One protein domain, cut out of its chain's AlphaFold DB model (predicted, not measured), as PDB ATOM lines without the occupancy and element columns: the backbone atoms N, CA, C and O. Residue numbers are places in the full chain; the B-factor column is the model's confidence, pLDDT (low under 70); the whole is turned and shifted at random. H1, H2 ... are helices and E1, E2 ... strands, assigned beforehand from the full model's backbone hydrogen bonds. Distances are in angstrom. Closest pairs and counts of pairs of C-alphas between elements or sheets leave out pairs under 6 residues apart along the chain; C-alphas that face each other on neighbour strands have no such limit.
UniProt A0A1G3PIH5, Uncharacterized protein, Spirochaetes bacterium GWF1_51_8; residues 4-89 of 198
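This is residues 4 to 89 of the 198 residues of an uncharacterized protein of Spirochaetes bacterium GWF1_51_8 (UniProt A0A1G3PIH5). Two long helices, H1 and H2, lie along one face of a narrow three-stranded sheet whose other face is bare, in two layers with the helices running nearly lengthwise with the strands. H1 covers E2 and E3, and H2 covers chiefly E1. The printed part has 86 residues, with two named helices and then three named strands, in the order H1 H2 E1 E2 E3 along the chain; the sheet, of order E1 - E2 - E3, is antiparallel throughout, and the class is mixed, helices and strands. The whole is compact, with a radius of gyration of the C-alphas of 12.9 A, and elongated, spanning 37 by 20 by 17 A.

H1, residues 4 to 25, is on the sheet of E1, residues 54 to 59, E2, residues 70 to 77, and E3, residues 81 to 88. Its height over the sheet is 9.2 A; it lies over E2 and E3 and runs along the strands, at 23 degrees to E2 on the local plane. The closest C-alphas of H1 and E2 are those of Ala 10 and Ile 75, 7.1 A apart. H2, residues 32 to 49, is on the same face at a height over the sheet of 9.1 A and runs along the strands, at 8 degrees to E1 on the local plane. It lies over E1, and only just not over E2, on which 2 of its C-alphas fall. The closest C-alphas of H2 and E1 are those of Arg 43 and Leu 55, 6.4 A apart. H1 and H2 are close but not clearly touching, their closest C-alphas, those of Ile 13 and Met 46, being 7.6 A apart; they run opposite ways at a shallow tilt of 30 degrees. E1, E2 and E3 form a meander, each strand the antiparallel neighbour of the one before. In the hairpin E1 and E2, at 161 degrees between directions, N 56 and O 74 are within hydrogen-bond range at 3.0 A. In the hairpin E2 and E3, at 164 degrees, N 75 and O 83 are within range at 2.8 A. Every O i to N i+4 pair of H2 is within hydrogen-bond range, and 17 of 18 in H1.

H1 begins with C-alpha 4 at (188.854, 140.799, 77.294) and is 31.1 A long from first to last C-alpha. H2 measures 25.2 A and begins with C-alpha 32 at (184.326, 119.784, 52.144). E1 measures 17.3 A, E2 23.3 A and E3 23.2 A; E3 ends with C-alpha 88 at (193.022, 119.062, 61.744).

The two C-alphas farthest apart are those of Gln 4 and Asn 29, at 38.9 A. The printed part has no cut and no long link: H2 to E1 and E2 to E3 are tight, and H1 to H2 and E1 to E2, with 6 and 10 residues between them, are short. The mean pLDDT of the printed part is 91.0, and residue 28 is under 70.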
ATOM      1  N   GLN A   4     189.389 141.849  76.423       90.69
ATOM      2  CA  GLN A   4     188.854 140.799  77.294       90.69
ATOM      3  C   GLN A   4     187.484 140.319  76.812       90.69
ATOM      4  O   GLN A   4     187.210 139.121  76.799       90.69
ATOM      5  N   LYS A   5     186.640 141.245  76.334       91.94
ATOM      6  CA  LYS A   5     185.364 140.898  75.702       91.94
ATOM      7  C   LYS A   5     185.595 140.105  74.413       91.94
ATOM      8  O   LYS A   5     184.891 139.127  74.186       91.94
ATOM      9  N   PHE A   6     186.597 140.473  73.612       92.56
ATOM     10  CA  PHE A   6     186.968 139.710  72.420       92.56
ATOM     11  C   PHE A   6     187.423 138.293  72.766       92.56
ATOM     12  O   PHE A   6     186.934 137.353  72.153       92.56
ATOM     13  N   PHE A   7     188.269 138.113  73.780       92.75
ATOM     14  CA  PHE A   7     188.693 136.783  74.227       92.75
ATOM     15  C   PHE A   7     187.545 135.935  74.753       92.75
ATOM     16  O   PHE A   7     187.458 134.769  74.388       92.75
ATOM     17  N   PHE A   8     186.629 136.514  75.525       92.44
ATOM     18  CA  PHE A   8     185.436 135.802  75.980       92.44
ATOM     19  C   PHE A   8     184.562 135.322  74.806       92.44
ATOM     20  O   PHE A   8     184.094 134.179  74.773       92.44
ATOM     21  N   VAL A   9     184.351 136.192  73.812       94.19
ATOM     22  CA  VAL A   9     183.582 135.839  72.613       94.19
ATOM     23  C   VAL A   9     184.327 134.796  71.778       94.19
ATOM     24  O   VAL A   9     183.720 133.805  71.376       94.19
ATOM     25  N   ALA A  10     185.633 134.971  71.569       93.31
ATOM     26  CA  ALA A  10     186.475 134.016  70.859       93.31
ATOM     27  C   ALA A  10     186.436 132.643  71.540       93.31
ATOM     28  O   ALA A  10     186.145 131.662  70.872       93.31
ATOM     29  N   GLU A  11     186.609 132.560  72.861       92.75
ATOM     30  CA  GLU A  11     186.522 131.304  73.618       92.75
ATOM     31  C   GLU A  11     185.191 130.578  73.379       92.75
ATOM     32  O   GLU A  11     185.170 129.374  73.117       92.75
ATOM     33  N   THR A  12     184.082 131.323  73.390       93.50
ATOM     34  CA  THR A  12     182.749 130.765  73.125       93.50
ATOM     35  C   THR A  12     182.642 130.217  71.698       93.50
ATOM     36  O   THR A  12     182.184 129.091  71.494       93.50
ATOM     37  N   ILE A  13     183.097 130.990  70.708       95.31
ATOM     38  CA  ILE A  13     183.073 130.601  69.291       95.31
ATOM     39  C   ILE A  13     183.958 129.375  69.050       95.31
ATOM     40  O   ILE A  13     183.541 128.455  68.353       95.31
ATOM     41  N   LEU A  14     185.144 129.324  69.655       92.31
ATOM     42  CA  LEU A  14     186.067 128.194  69.559       92.31
ATOM     43  C   LEU A  14     185.494 126.926  70.190       92.31
ATOM     44  O   LEU A  14     185.649 125.836  69.636       92.31
ATOM     45  N   GLY A  15     184.794 127.058  71.319       90.94
ATOM     46  CA  GLY A  15     184.067 125.952  71.935       90.94
ATOM     47  C   GLY A  15     183.009 125.368  70.996       90.94
ATOM     48  O   GLY A  15     182.969 124.152  70.786       90.94
ATOM     49  N   GLU A  16     182.195 126.226  70.374       93.69
ATOM     50  CA  GLU A  16     181.198 125.793  69.388       93.69
ATOM     51  C   GLU A  16     181.836 125.224  68.110       93.69
ATOM     52  O   GLU A  16     181.368 124.211  67.591       93.69
ATOM     53  N   PHE A  17     182.928 125.819  67.627       93.19
ATOM     54  CA  PHE A  17     183.666 125.348  66.454       93.19
ATOM     55  C   PHE A  17     184.270 123.958  66.677       93.19
ATOM     56  O   PHE A  17     184.162 123.084  65.819       93.19
ATOM     57  N   ASN A  18     184.849 123.708  67.850       89.81
ATOM     58  CA  ASN A  18     185.360 122.389  68.211       89.81
ATOM     59  C   ASN A  18     184.232 121.351  68.305       89.81
ATOM     60  O   ASN A  18     184.368 120.237  67.799       89.81
ATOM     61  N   PHE A  19     183.085 121.718  68.885       89.50
ATOM     62  CA  PHE A  19     181.910 120.841  68.899       89.50
ATOM     63  C   PHE A  19     181.421 120.518  67.480       89.50
ATOM     64  O   PHE A  19     181.147 119.354  67.169       89.50
ATOM     65  N   LEU A  20     181.358 121.531  66.611       91.44
ATOM     66  CA  LEU A  20     181.022 121.379  65.200       91.44
ATOM     67  C   LEU A  20     181.984 120.401  64.517       91.44
ATOM     68  O   LEU A  20     181.527 119.435  63.915       91.44
ATOM     69  N   ASN A  21     183.294 120.598  64.639       90.88
ATOM     70  CA  ASN A  21     184.286 119.770  63.951       90.88
ATOM     71  C   ASN A  21     184.313 118.318  64.431       90.88
ATOM     72  O   ASN A  21     184.357 117.406  63.604       90.88
ATOM     73  N   ARG A  22     184.163 118.082  65.739       86.56
ATOM     74  CA  ARG A  22     184.053 116.722  66.294       86.56
ATOM     75  C   ARG A  22     182.879 115.944  65.704       86.56
ATOM     76  O   ARG A  22     182.973 114.734  65.509       86.56
ATOM     77  N   HIS A  23     181.780 116.620  65.363       87.12
ATOM     78  CA  HIS A  23     180.676 115.978  64.647       87.12
ATOM     79  C   HIS A  23     181.120 115.412  63.290       87.12
ATOM     80  O   HIS A  23     180.677 114.329  62.902       87.12
ATOM     81  N   PHE A  24     181.991 116.123  62.576       88.12
ATOM     82  CA  PHE A  24     182.505 115.689  61.279       88.12
ATOM     83  C   PHE A  24     183.566 114.594  61.400       88.12
ATOM     84  O   PHE A  24     183.555 113.684  60.574       88.12
ATOM     85  N   ASP A  25     184.390 114.604  62.450       84.00
ATOM     86  CA  ASP A  25     185.356 113.523  62.708       84.00
ATOM     87  C   ASP A  25     184.680 112.163  62.907       84.00
ATOM     88  O   ASP A  25     185.187 111.132  62.469       84.00
ATOM     89  N   THR A  26     183.490 112.143  63.512       78.56
ATOM     90  CA  THR A  26     182.756 110.889  63.759       78.56
ATOM     91  C   THR A  26     182.109 110.275  62.512       78.56
ATOM     92  O   THR A  26     181.548 109.181  62.598       78.56
ATOM     93  N   LYS A  27     182.150 110.939  61.346       73.19
ATOM     94  CA  LYS A  27     181.430 110.484  60.145       73.19
ATOM     95  C   LYS A  27     182.333 110.407  58.913       73.19
ATOM     96  O   LYS A  27     182.669 111.407  58.288       73.19
ATOM     97  N   ALA A  28     182.604 109.176  58.484       62.19
ATOM     98  CA  ALA A  28     183.580 108.839  57.444       62.19
ATOM     99  C   ALA A  28     183.317 109.406  56.027       62.19
ATOM    100  O   ALA A  28     184.229 109.411  55.205       62.19
ATOM    101  N   ASN A  29     182.101 109.873  55.718       75.06
ATOM    102  CA  ASN A  29     181.688 110.196  54.340       75.06
ATOM    103  C   ASN A  29     181.454 111.690  54.071       75.06
ATOM    104  O   ASN A  29     180.913 112.041  53.021       75.06
ATOM    105  N   PHE A  30     181.805 112.582  54.996       86.81
ATOM    106  CA  PHE A  30     181.580 114.002  54.754       86.81
ATOM    107  C   PHE A  30     182.599 114.612  53.789       86.81
ATOM    108  O   PHE A  30     183.806 114.356  53.847       86.81
ATOM    109  N   THR A  31     182.079 115.477  52.920       91.81
ATOM    110  CA  THR A  31     182.857 116.243  51.948       91.81
ATOM    111  C   THR A  31     183.054 117.683  52.401       91.81
ATOM    112  O   THR A  31     182.230 118.221  53.146       91.81
ATOM    113  N   THR A  32     184.092 118.349  51.898       91.56
ATOM    114  CA  THR A  32     184.326 119.784  52.144       91.56
ATOM    115  C   THR A  32     183.116 120.642  51.771       91.56
ATOM    116  O   THR A  32     182.754 121.553  52.506       91.56
ATOM    117  N   GLN A  33     182.391 120.297  50.703       92.31
ATOM    118  CA  GLN A  33     181.141 120.972  50.331       92.31
ATOM    119  C   GLN A  33     180.030 120.817  51.385       92.31
ATOM    120  O   GLN A  33     179.295 121.772  51.666       92.31
ATOM    121  N   SER A  34     179.907 119.625  51.976       91.12
ATOM    122  CA  SER A  34     178.942 119.371  53.053       91.12
ATOM    123  C   SER A  34     179.278 120.219  54.278       91.12
ATOM    124  O   SER A  34     178.399 120.862  54.848       91.12
ATOM    125  N   TYR A  35     180.565 120.282  54.628       94.06
ATOM    126  CA  TYR A  35     181.057 121.113  55.720       94.06
ATOM    127  C   TYR A  35     180.810 122.600  55.477       94.06
ATOM    128  O   TYR A  35     180.211 123.249  56.327       94.06
ATOM    129  N   ASN A  36     181.162 123.124  54.295       94.44
ATOM    130  CA  ASN A  36     180.943 124.528  53.927       94.44
ATOM    131  C   ASN A  36     179.481 124.953  54.139       94.44
ATOM    132  O   ASN A  36     179.208 126.050  54.623       94.44
ATOM    133  N   SER A  37     178.535 124.072  53.806       93.69
ATOM    134  CA  SER A  37     177.101 124.336  53.963       93.69
ATOM    135  C   SER A  37     176.687 124.426  55.436       93.69
ATOM    136  O   SER A  37     175.935 125.325  55.819       93.69
ATOM    137  N   VAL A  38     177.190 123.519  56.277       94.25
ATOM    138  CA  VAL A  38     176.920 123.540  57.723       94.25
ATOM    139  C   VAL A  38     177.612 124.731  58.384       94.25
ATOM    140  O   VAL A  38     176.973 125.453  59.150       94.25
ATOM    141  N   PHE A  39     178.869 124.992  58.030       95.50
ATOM    142  CA  PHE A  39     179.627 126.145  58.502       95.50
ATOM    143  C   PHE A  39     178.921 127.459  58.160       95.50
ATOM    144  O   PHE A  39     178.780 128.316  59.025       95.50
ATOM    145  N   ALA A  40     178.395 127.617  56.941       95.81
ATOM    146  CA  ALA A  40     177.675 128.827  56.544       95.81
ATOM    147  C   ALA A  40     176.425 129.090  57.406       95.81
ATOM    148  O   ALA A  40     176.131 130.244  57.730       95.81
ATOM    149  N   ASN A  41     175.702 128.034  57.793       95.88
ATOM    150  CA  ASN A  41     174.559 128.150  58.698       95.88
ATOM    151  C   ASN A  41     175.006 128.485  60.124       95.88
ATOM    152  O   ASN A  41     174.490 129.439  60.706       95.88
ATOM    153  N   TRP A  42     176.010 127.775  60.644       96.94
ATOM    154  CA  TRP A  42     176.578 128.048  61.965       96.94
ATOM    155  C   TRP A  42     177.119 129.481  62.069       96.94
ATOM    156  O   TRP A  42     176.753 130.209  62.989       96.94
ATOM    157  N   ARG A  43     177.880 129.946  61.072       96.25
ATOM    158  CA  ARG A  43     178.364 131.329  60.964       96.25
ATOM    159  C   ARG A  43     177.223 132.339  61.039       96.25
ATOM    160  O   ARG A  43     177.339 133.345  61.733       96.25
ATOM    161  N   ARG A  44     176.118 132.091  60.328       95.75
ATOM    162  CA  ARG A  44     174.944 132.977  60.362       95.75
ATOM    163  C   ARG A  44     174.351 133.053  61.769       95.75
ATOM    164  O   ARG A  44     173.931 134.128  62.190       95.75
ATOM    165  N   ASP A  45     174.310 131.937  62.485       96.06
ATOM    166  CA  ASP A  45     173.819 131.912  63.859       96.06
ATOM    167  C   ASP A  45     174.795 132.585  64.831       96.06
ATOM    168  O   ASP A  45     174.352 133.334  65.703       96.06
ATOM    169  N   MET A  46     176.108 132.430  64.632       96.06
ATOM    170  CA  MET A  46     177.127 133.160  65.398       96.06
ATOM    171  C   MET A  46     177.017 134.664  65.192       96.06
ATOM    172  O   MET A  46     177.022 135.407  66.168       96.06
ATOM    173  N   PHE A  47     176.807 135.119  63.957       93.38
ATOM    174  CA  PHE A  47     176.622 136.538  63.659       93.38
ATOM    175  C   PHE A  47     175.401 137.141  64.378       93.38
ATOM    176  O   PHE A  47     175.440 138.279  64.843       93.38
ATOM    177  N   LYS A  48     174.311 136.373  64.543       94.00
ATOM    178  CA  LYS A  48     173.149 136.826  65.332       94.00
ATOM    179  C   LYS A  48     173.498 137.011  66.812       94.00
ATOM    180  O   LYS A  48     172.979 137.943  67.426       94.00
ATOM    181  N   LYS A  49     174.334 136.127  67.372       94.69
ATOM    182  CA  LYS A  49     174.779 136.171  68.776       94.69
ATOM    183  C   LYS A  49     175.819 137.275  69.012       94.69
ATOM    184  O   LYS A  49     175.745 137.980  70.013       94.69
ATOM    185  N   PHE A  50     176.754 137.443  68.079       95.00
ATOM    186  CA  PHE A  50     177.937 138.295  68.207       95.00
ATOM    187  C   PHE A  50     178.068 139.230  66.998       95.00
ATOM    188  O   PHE A  50     178.924 139.045  66.143       95.00
ATOM    189  N   ARG A  51     177.213 140.257  66.927       89.81
ATOM    190  CA  ARG A  51     177.113 141.161  65.758       89.81
ATOM    191  C   ARG A  51     178.395 141.920  65.409       89.81
ATOM    192  O   ARG A  51     178.556 142.335  64.271       89.81
ATOM    193  N   GLU A  52     179.269 142.130  66.389       90.38
ATOM    194  CA  GLU A  52     180.548 142.831  66.219       90.38
ATOM    195  C   GLU A  52     181.660 141.910  65.672       90.38
ATOM    196  O   GLU A  52     182.771 142.374  65.424       90.38
ATOM    197  N   ILE A  53     181.386 140.606  65.526       93.75
ATOM    198  CA  ILE A  53     182.355 139.606  65.081       93.75
ATOM    199  C   ILE A  53     182.032 139.146  63.666       93.75
ATOM    200  O   ILE A  53     180.913 138.723  63.363       93.75
ATOM    201  N   THR A  54     183.060 139.146  62.828       94.75
ATOM    202  CA  THR A  54     183.026 138.495  61.520       94.75
ATOM    203  C   THR A  54     183.756 137.169  61.624       94.75
ATOM    204  O   THR A  54     184.826 137.095  62.222       94.75
ATOM    205  N   LEU A  55     183.172 136.123  61.043       96.56
ATOM    206  CA  LEU A  55     183.793 134.808  60.947       96.56
ATOM    207  C   LEU A  55     184.035 134.460  59.488       96.56
ATOM    208  O   LEU A  55     183.117 134.572  58.666       96.56
ATOM    209  N   ASP A  56     185.228 133.976  59.190       96.19
ATOM    210  CA  ASP A  56     185.524 133.368  57.901       96.19
ATOM    211  C   ASP A  56     186.237 132.033  58.069       96.19
ATOM    212  O   ASP A  56     186.584 131.627  59.177       96.19
ATOM    213  N   MET A  57     186.349 131.294  56.976       95.31
ATOM    214  CA  MET A  57     186.986 129.993  56.992       95.31
ATOM    215  C   MET A  57     187.634 129.703  55.657       95.31
ATOM    216  O   MET A  57     187.044 129.920  54.595       95.31
ATOM    217  N   HIS A  58     188.809 129.095  55.726       94.50
ATOM    218  CA  HIS A  58     189.509 128.604  54.560       94.50
ATOM    219  C   HIS A  58     190.083 127.204  54.804       94.50
ATOM    220  O   HIS A  58     190.350 126.780  55.929       94.50
ATOM    221  N   TRP A  59     190.213 126.437  53.725       94.50
ATOM    222  CA  TRP A  59     190.796 125.100  53.775       94.50
ATOM    223  C   TRP A  59     192.307 125.196  53.603       94.50
ATOM    224  O   TRP A  59     192.782 125.916  52.731       94.50
ATOM    225  N   GLY A  60     193.065 124.433  54.390       90.62
ATOM    226  CA  GLY A  60     194.513 124.347  54.190       90.62
ATOM    227  C   GLY A  60     194.914 123.478  53.001       90.62
ATOM    228  O   GLY A  60     195.995 123.660  52.456       90.62
ATOM    229  N   ASN A  61     194.040 122.548  52.603       88.12
ATOM    230  CA  ASN A  61     194.253 121.608  51.505       88.12
ATOM    231  C   ASN A  61     193.002 121.559  50.605       88.12
ATOM    232  O   ASN A  61     191.918 121.975  51.002       88.12
ATOM    233  N   ASN A  62     193.137 120.992  49.403       85.75
ATOM    234  CA  ASN A  62     192.044 120.875  48.424       85.75
ATOM    235  C   ASN A  62     191.462 119.449  48.322       85.75
ATOM    236  O   ASN A  62     190.994 119.054  47.252       85.75
ATOM    237  N   SER A  63     191.503 118.639  49.391       89.56
ATOM    238  CA  SER A  63     190.883 117.303  49.332       89.56
ATOM    239  C   SER A  63     189.358 117.422  49.362       89.56
ATOM    240  O   SER A  63     188.792 118.299  50.009       89.56
ATOM    241  N   ILE A  64     188.663 116.517  48.676       88.81
ATOM    242  CA  ILE A  64     187.200 116.427  48.753       88.81
ATOM    243  C   ILE A  64     186.775 115.857  50.111       88.81
ATOM    244  O   ILE A  64     185.728 116.241  50.634       88.81
ATOM    245  N   LYS A  65     187.571 114.951  50.688       88.50
ATOM    246  CA  LYS A  65     187.262 114.284  51.954       88.50
ATOM    247  C   LYS A  65     187.742 115.126  53.124       88.50
ATOM    248  O   LYS A  65     188.916 115.471  53.206       88.50
ATOM    249  N   ILE A  66     186.858 115.399  54.076       89.12
ATOM    250  CA  ILE A  66     187.192 116.229  55.242       89.12
ATOM    251  C   ILE A  66     188.326 115.629  56.078       89.12
ATOM    252  O   ILE A  66     189.210 116.361  56.499       89.12
ATOM    253  N   ALA A  67     188.341 114.307  56.268       87.06
ATOM    254  CA  ALA A  67     189.347 113.623  57.085       87.06
ATOM    255  C   ALA A  67     190.796 113.788  56.578       87.06
ATOM    256  O   ALA A  67     191.741 113.534  57.315       87.06
ATOM    257  N   GLU A  68     190.977 114.198  55.321       87.44
ATOM    258  CA  GLU A  68     192.284 114.458  54.701       87.44
ATOM    259  C   GLU A  68     192.620 115.964  54.665       87.44
ATOM    260  O   GLU A  68     193.620 116.382  54.073       87.44
ATOM    261  N   ASN A  69     191.766 116.797  55.259       89.12
ATOM    262  CA  ASN A  69     191.902 118.242  55.266       89.12
ATOM    263  C   ASN A  69     192.262 118.788  56.645       89.12
ATOM    264  O   ASN A  69     192.148 118.145  57.689       89.12
ATOM    265  N   GLN A  70     192.649 120.052  56.608       90.81
ATOM    266  CA  GLN A  70     192.684 120.949  57.745       90.81
ATOM    267  C   GLN A  70     191.847 122.176  57.393       90.81
ATOM    268  O   GLN A  70     191.793 122.578  56.225       90.81
ATOM    269  N   VAL A  71     191.182 122.742  58.389       92.62
ATOM    270  CA  VAL A  71     190.350 123.932  58.240       92.62
ATOM    271  C   VAL A  71     190.865 125.014  59.171       92.62
ATOM    272  O   VAL A  71     191.206 124.739  60.319       92.62
ATOM    273  N   PHE A  72     190.919 126.231  58.662       93.94
ATOM    274  CA  PHE A  72     191.248 127.420  59.421       93.94
ATOM    275  C   PHE A  72     189.967 128.215  59.633       93.94
ATOM    276  O   PHE A  72     189.172 128.376  58.703       93.94
ATOM    277  N   LEU A  73     189.740 128.643  60.869       95.69
ATOM    278  CA  LEU A  73     188.670 129.565  61.229       95.69
ATOM    279  C   LEU A  73     189.296 130.898  61.607       95.69
ATOM    280  O   LEU A  73     190.131 130.956  62.507       95.69
ATOM    281  N   ASP A  74     188.792 131.950  60.985       96.38
ATOM    282  CA  ASP A  74     189.225 133.316  61.210       96.38
ATOM    283  C   ASP A  74     188.142 134.062  61.990       96.38
ATOM    284  O   ASP A  74     186.986 134.145  61.563       96.38
ATOM    285  N   ILE A  75     188.506 134.596  63.155       95.75
ATOM    286  CA  ILE A  75     187.640 135.392  64.025       95.75
ATOM    287  C   ILE A  75     188.134 136.832  64.005       95.75
ATOM    288  O   ILE A  75     189.205 137.144  64.530       95.75
ATOM    289  N   PHE A  76     187.328 137.725  63.442       93.44
ATOM    290  CA  PHE A  76     187.660 139.135  63.303       93.44
ATOM    291  C   PHE A  76     186.784 140.008  64.186       93.44
ATOM    292  O   PHE A  76     185.574 139.804  64.287       93.44
ATOM    293  N   HIS A  77     187.384 141.062  64.723       91.56
ATOM    294  CA  HIS A  77     186.657 142.224  65.210       91.56
ATOM    295  C   HIS A  77     187.179 143.464  64.482       91.56
ATOM    296  O   HIS A  77     188.247 143.994  64.816       91.56
ATOM    297  N   GLN A  78     186.409 143.913  63.483       85.75
ATOM    298  CA  GLN A  78     186.768 145.020  62.590       85.75
ATOM    299  C   GLN A  78     188.194 144.837  62.019       85.75
ATOM    300  O   GLN A  78     188.569 143.733  61.635       85.75
ATOM    301  N   THR A  79     188.996 145.902  61.970       82.50
ATOM    302  CA  THR A  79     190.404 145.888  61.539       82.50
ATOM    303  C   THR A  79     191.380 145.658  62.695       82.50
ATOM    304  O   THR A  79     192.593 145.717  62.504       82.50
ATOM    305  N   GLN A  80     190.871 145.431  63.910       87.00
ATOM    306  CA  GLN A  80     191.665 145.535  65.127       87.00
ATOM    307  C   GLN A  80     192.207 144.190  65.612       87.00
ATOM    308  O   GLN A  80     193.379 144.108  65.987       87.00
ATOM    309  N   TYR A  81     191.356 143.161  65.648       91.69
ATOM    310  CA  TYR A  81     191.720 141.817  66.100       91.69
ATOM    311  C   TYR A  81     191.465 140.814  64.991       91.69
ATOM    312  O   TYR A  81     190.374 140.793  64.417       91.69
ATOM    313  N   LEU A  82     192.447 139.953  64.766       92.88
ATOM    314  CA  LEU A  82     192.295 138.721  64.010       92.88
ATOM    315  C   LEU A  82     192.787 137.578  64.893       92.88
ATOM    316  O   LEU A  82     193.886 137.637  65.449       92.88
ATOM    317  N   PHE A  83     191.966 136.546  65.014       93.06
ATOM    318  CA  PHE A  83     192.356 135.286  65.612       93.06
ATOM    319  C   PHE A  83     192.062 134.148  64.641       93.06
ATOM    320  O   PHE A  83     190.902 133.868  64.357       93.06
ATOM    321  N   GLU A  84     193.112 133.522  64.130       93.69
ATOM    322  CA  GLU A  84     193.047 132.389  63.215       93.69
ATOM    323  C   GLU A  84     193.406 131.107  63.971       93.69
ATOM    324  O   GLU A  84     194.405 131.030  64.700       93.69
ATOM    325  N   ILE A  85     192.563 130.094  63.802       91.94
ATOM    326  CA  ILE A  85     192.695 128.806  64.464       91.94
ATOM    327  C   ILE A  85     192.683 127.675  63.448       91.94
ATOM    328  O   ILE A  85     191.722 127.515  62.695       91.94
ATOM    329  N   LYS A  86     193.712 126.827  63.474       91.06
ATOM    330  CA  LYS A  86     193.688 125.576  62.723       91.06
ATOM    331  C   LYS A  86     192.959 124.461  63.471       91.06
ATOM    332  O   LYS A  86     193.215 124.198  64.646       91.06
ATOM    333  N   TYR A  87     192.143 123.715  62.733       89.56
ATOM    334  CA  TYR A  87     191.648 122.395  63.097       89.56
ATOM    335  C   TYR A  87     192.114 121.340  62.086       89.56
ATOM    336  O   TYR A  87     192.017 121.539  60.874       89.56
ATOM    337  N   VAL A  88     192.601 120.199  62.578       89.12
ATOM    338  CA  VAL A  88     193.022 119.062  61.744       89.12
ATOM    339  C   VAL A  88     192.094 117.890  62.011       89.12
ATOM    340  O   VAL A  88     192.073 117.362  63.122       89.12
ATOM    341  N   PHE A  89     191.352 117.473  60.990       87.94
ATOM    342  CA  PHE A  89     190.419 116.359  61.110       87.94
ATOM    343  C   PHE A  89     191.149 115.033  61.349       87.94
ATOM    344  O   PHE A  89     192.284 114.831  60.909       87.94
TER     345      PHE A  89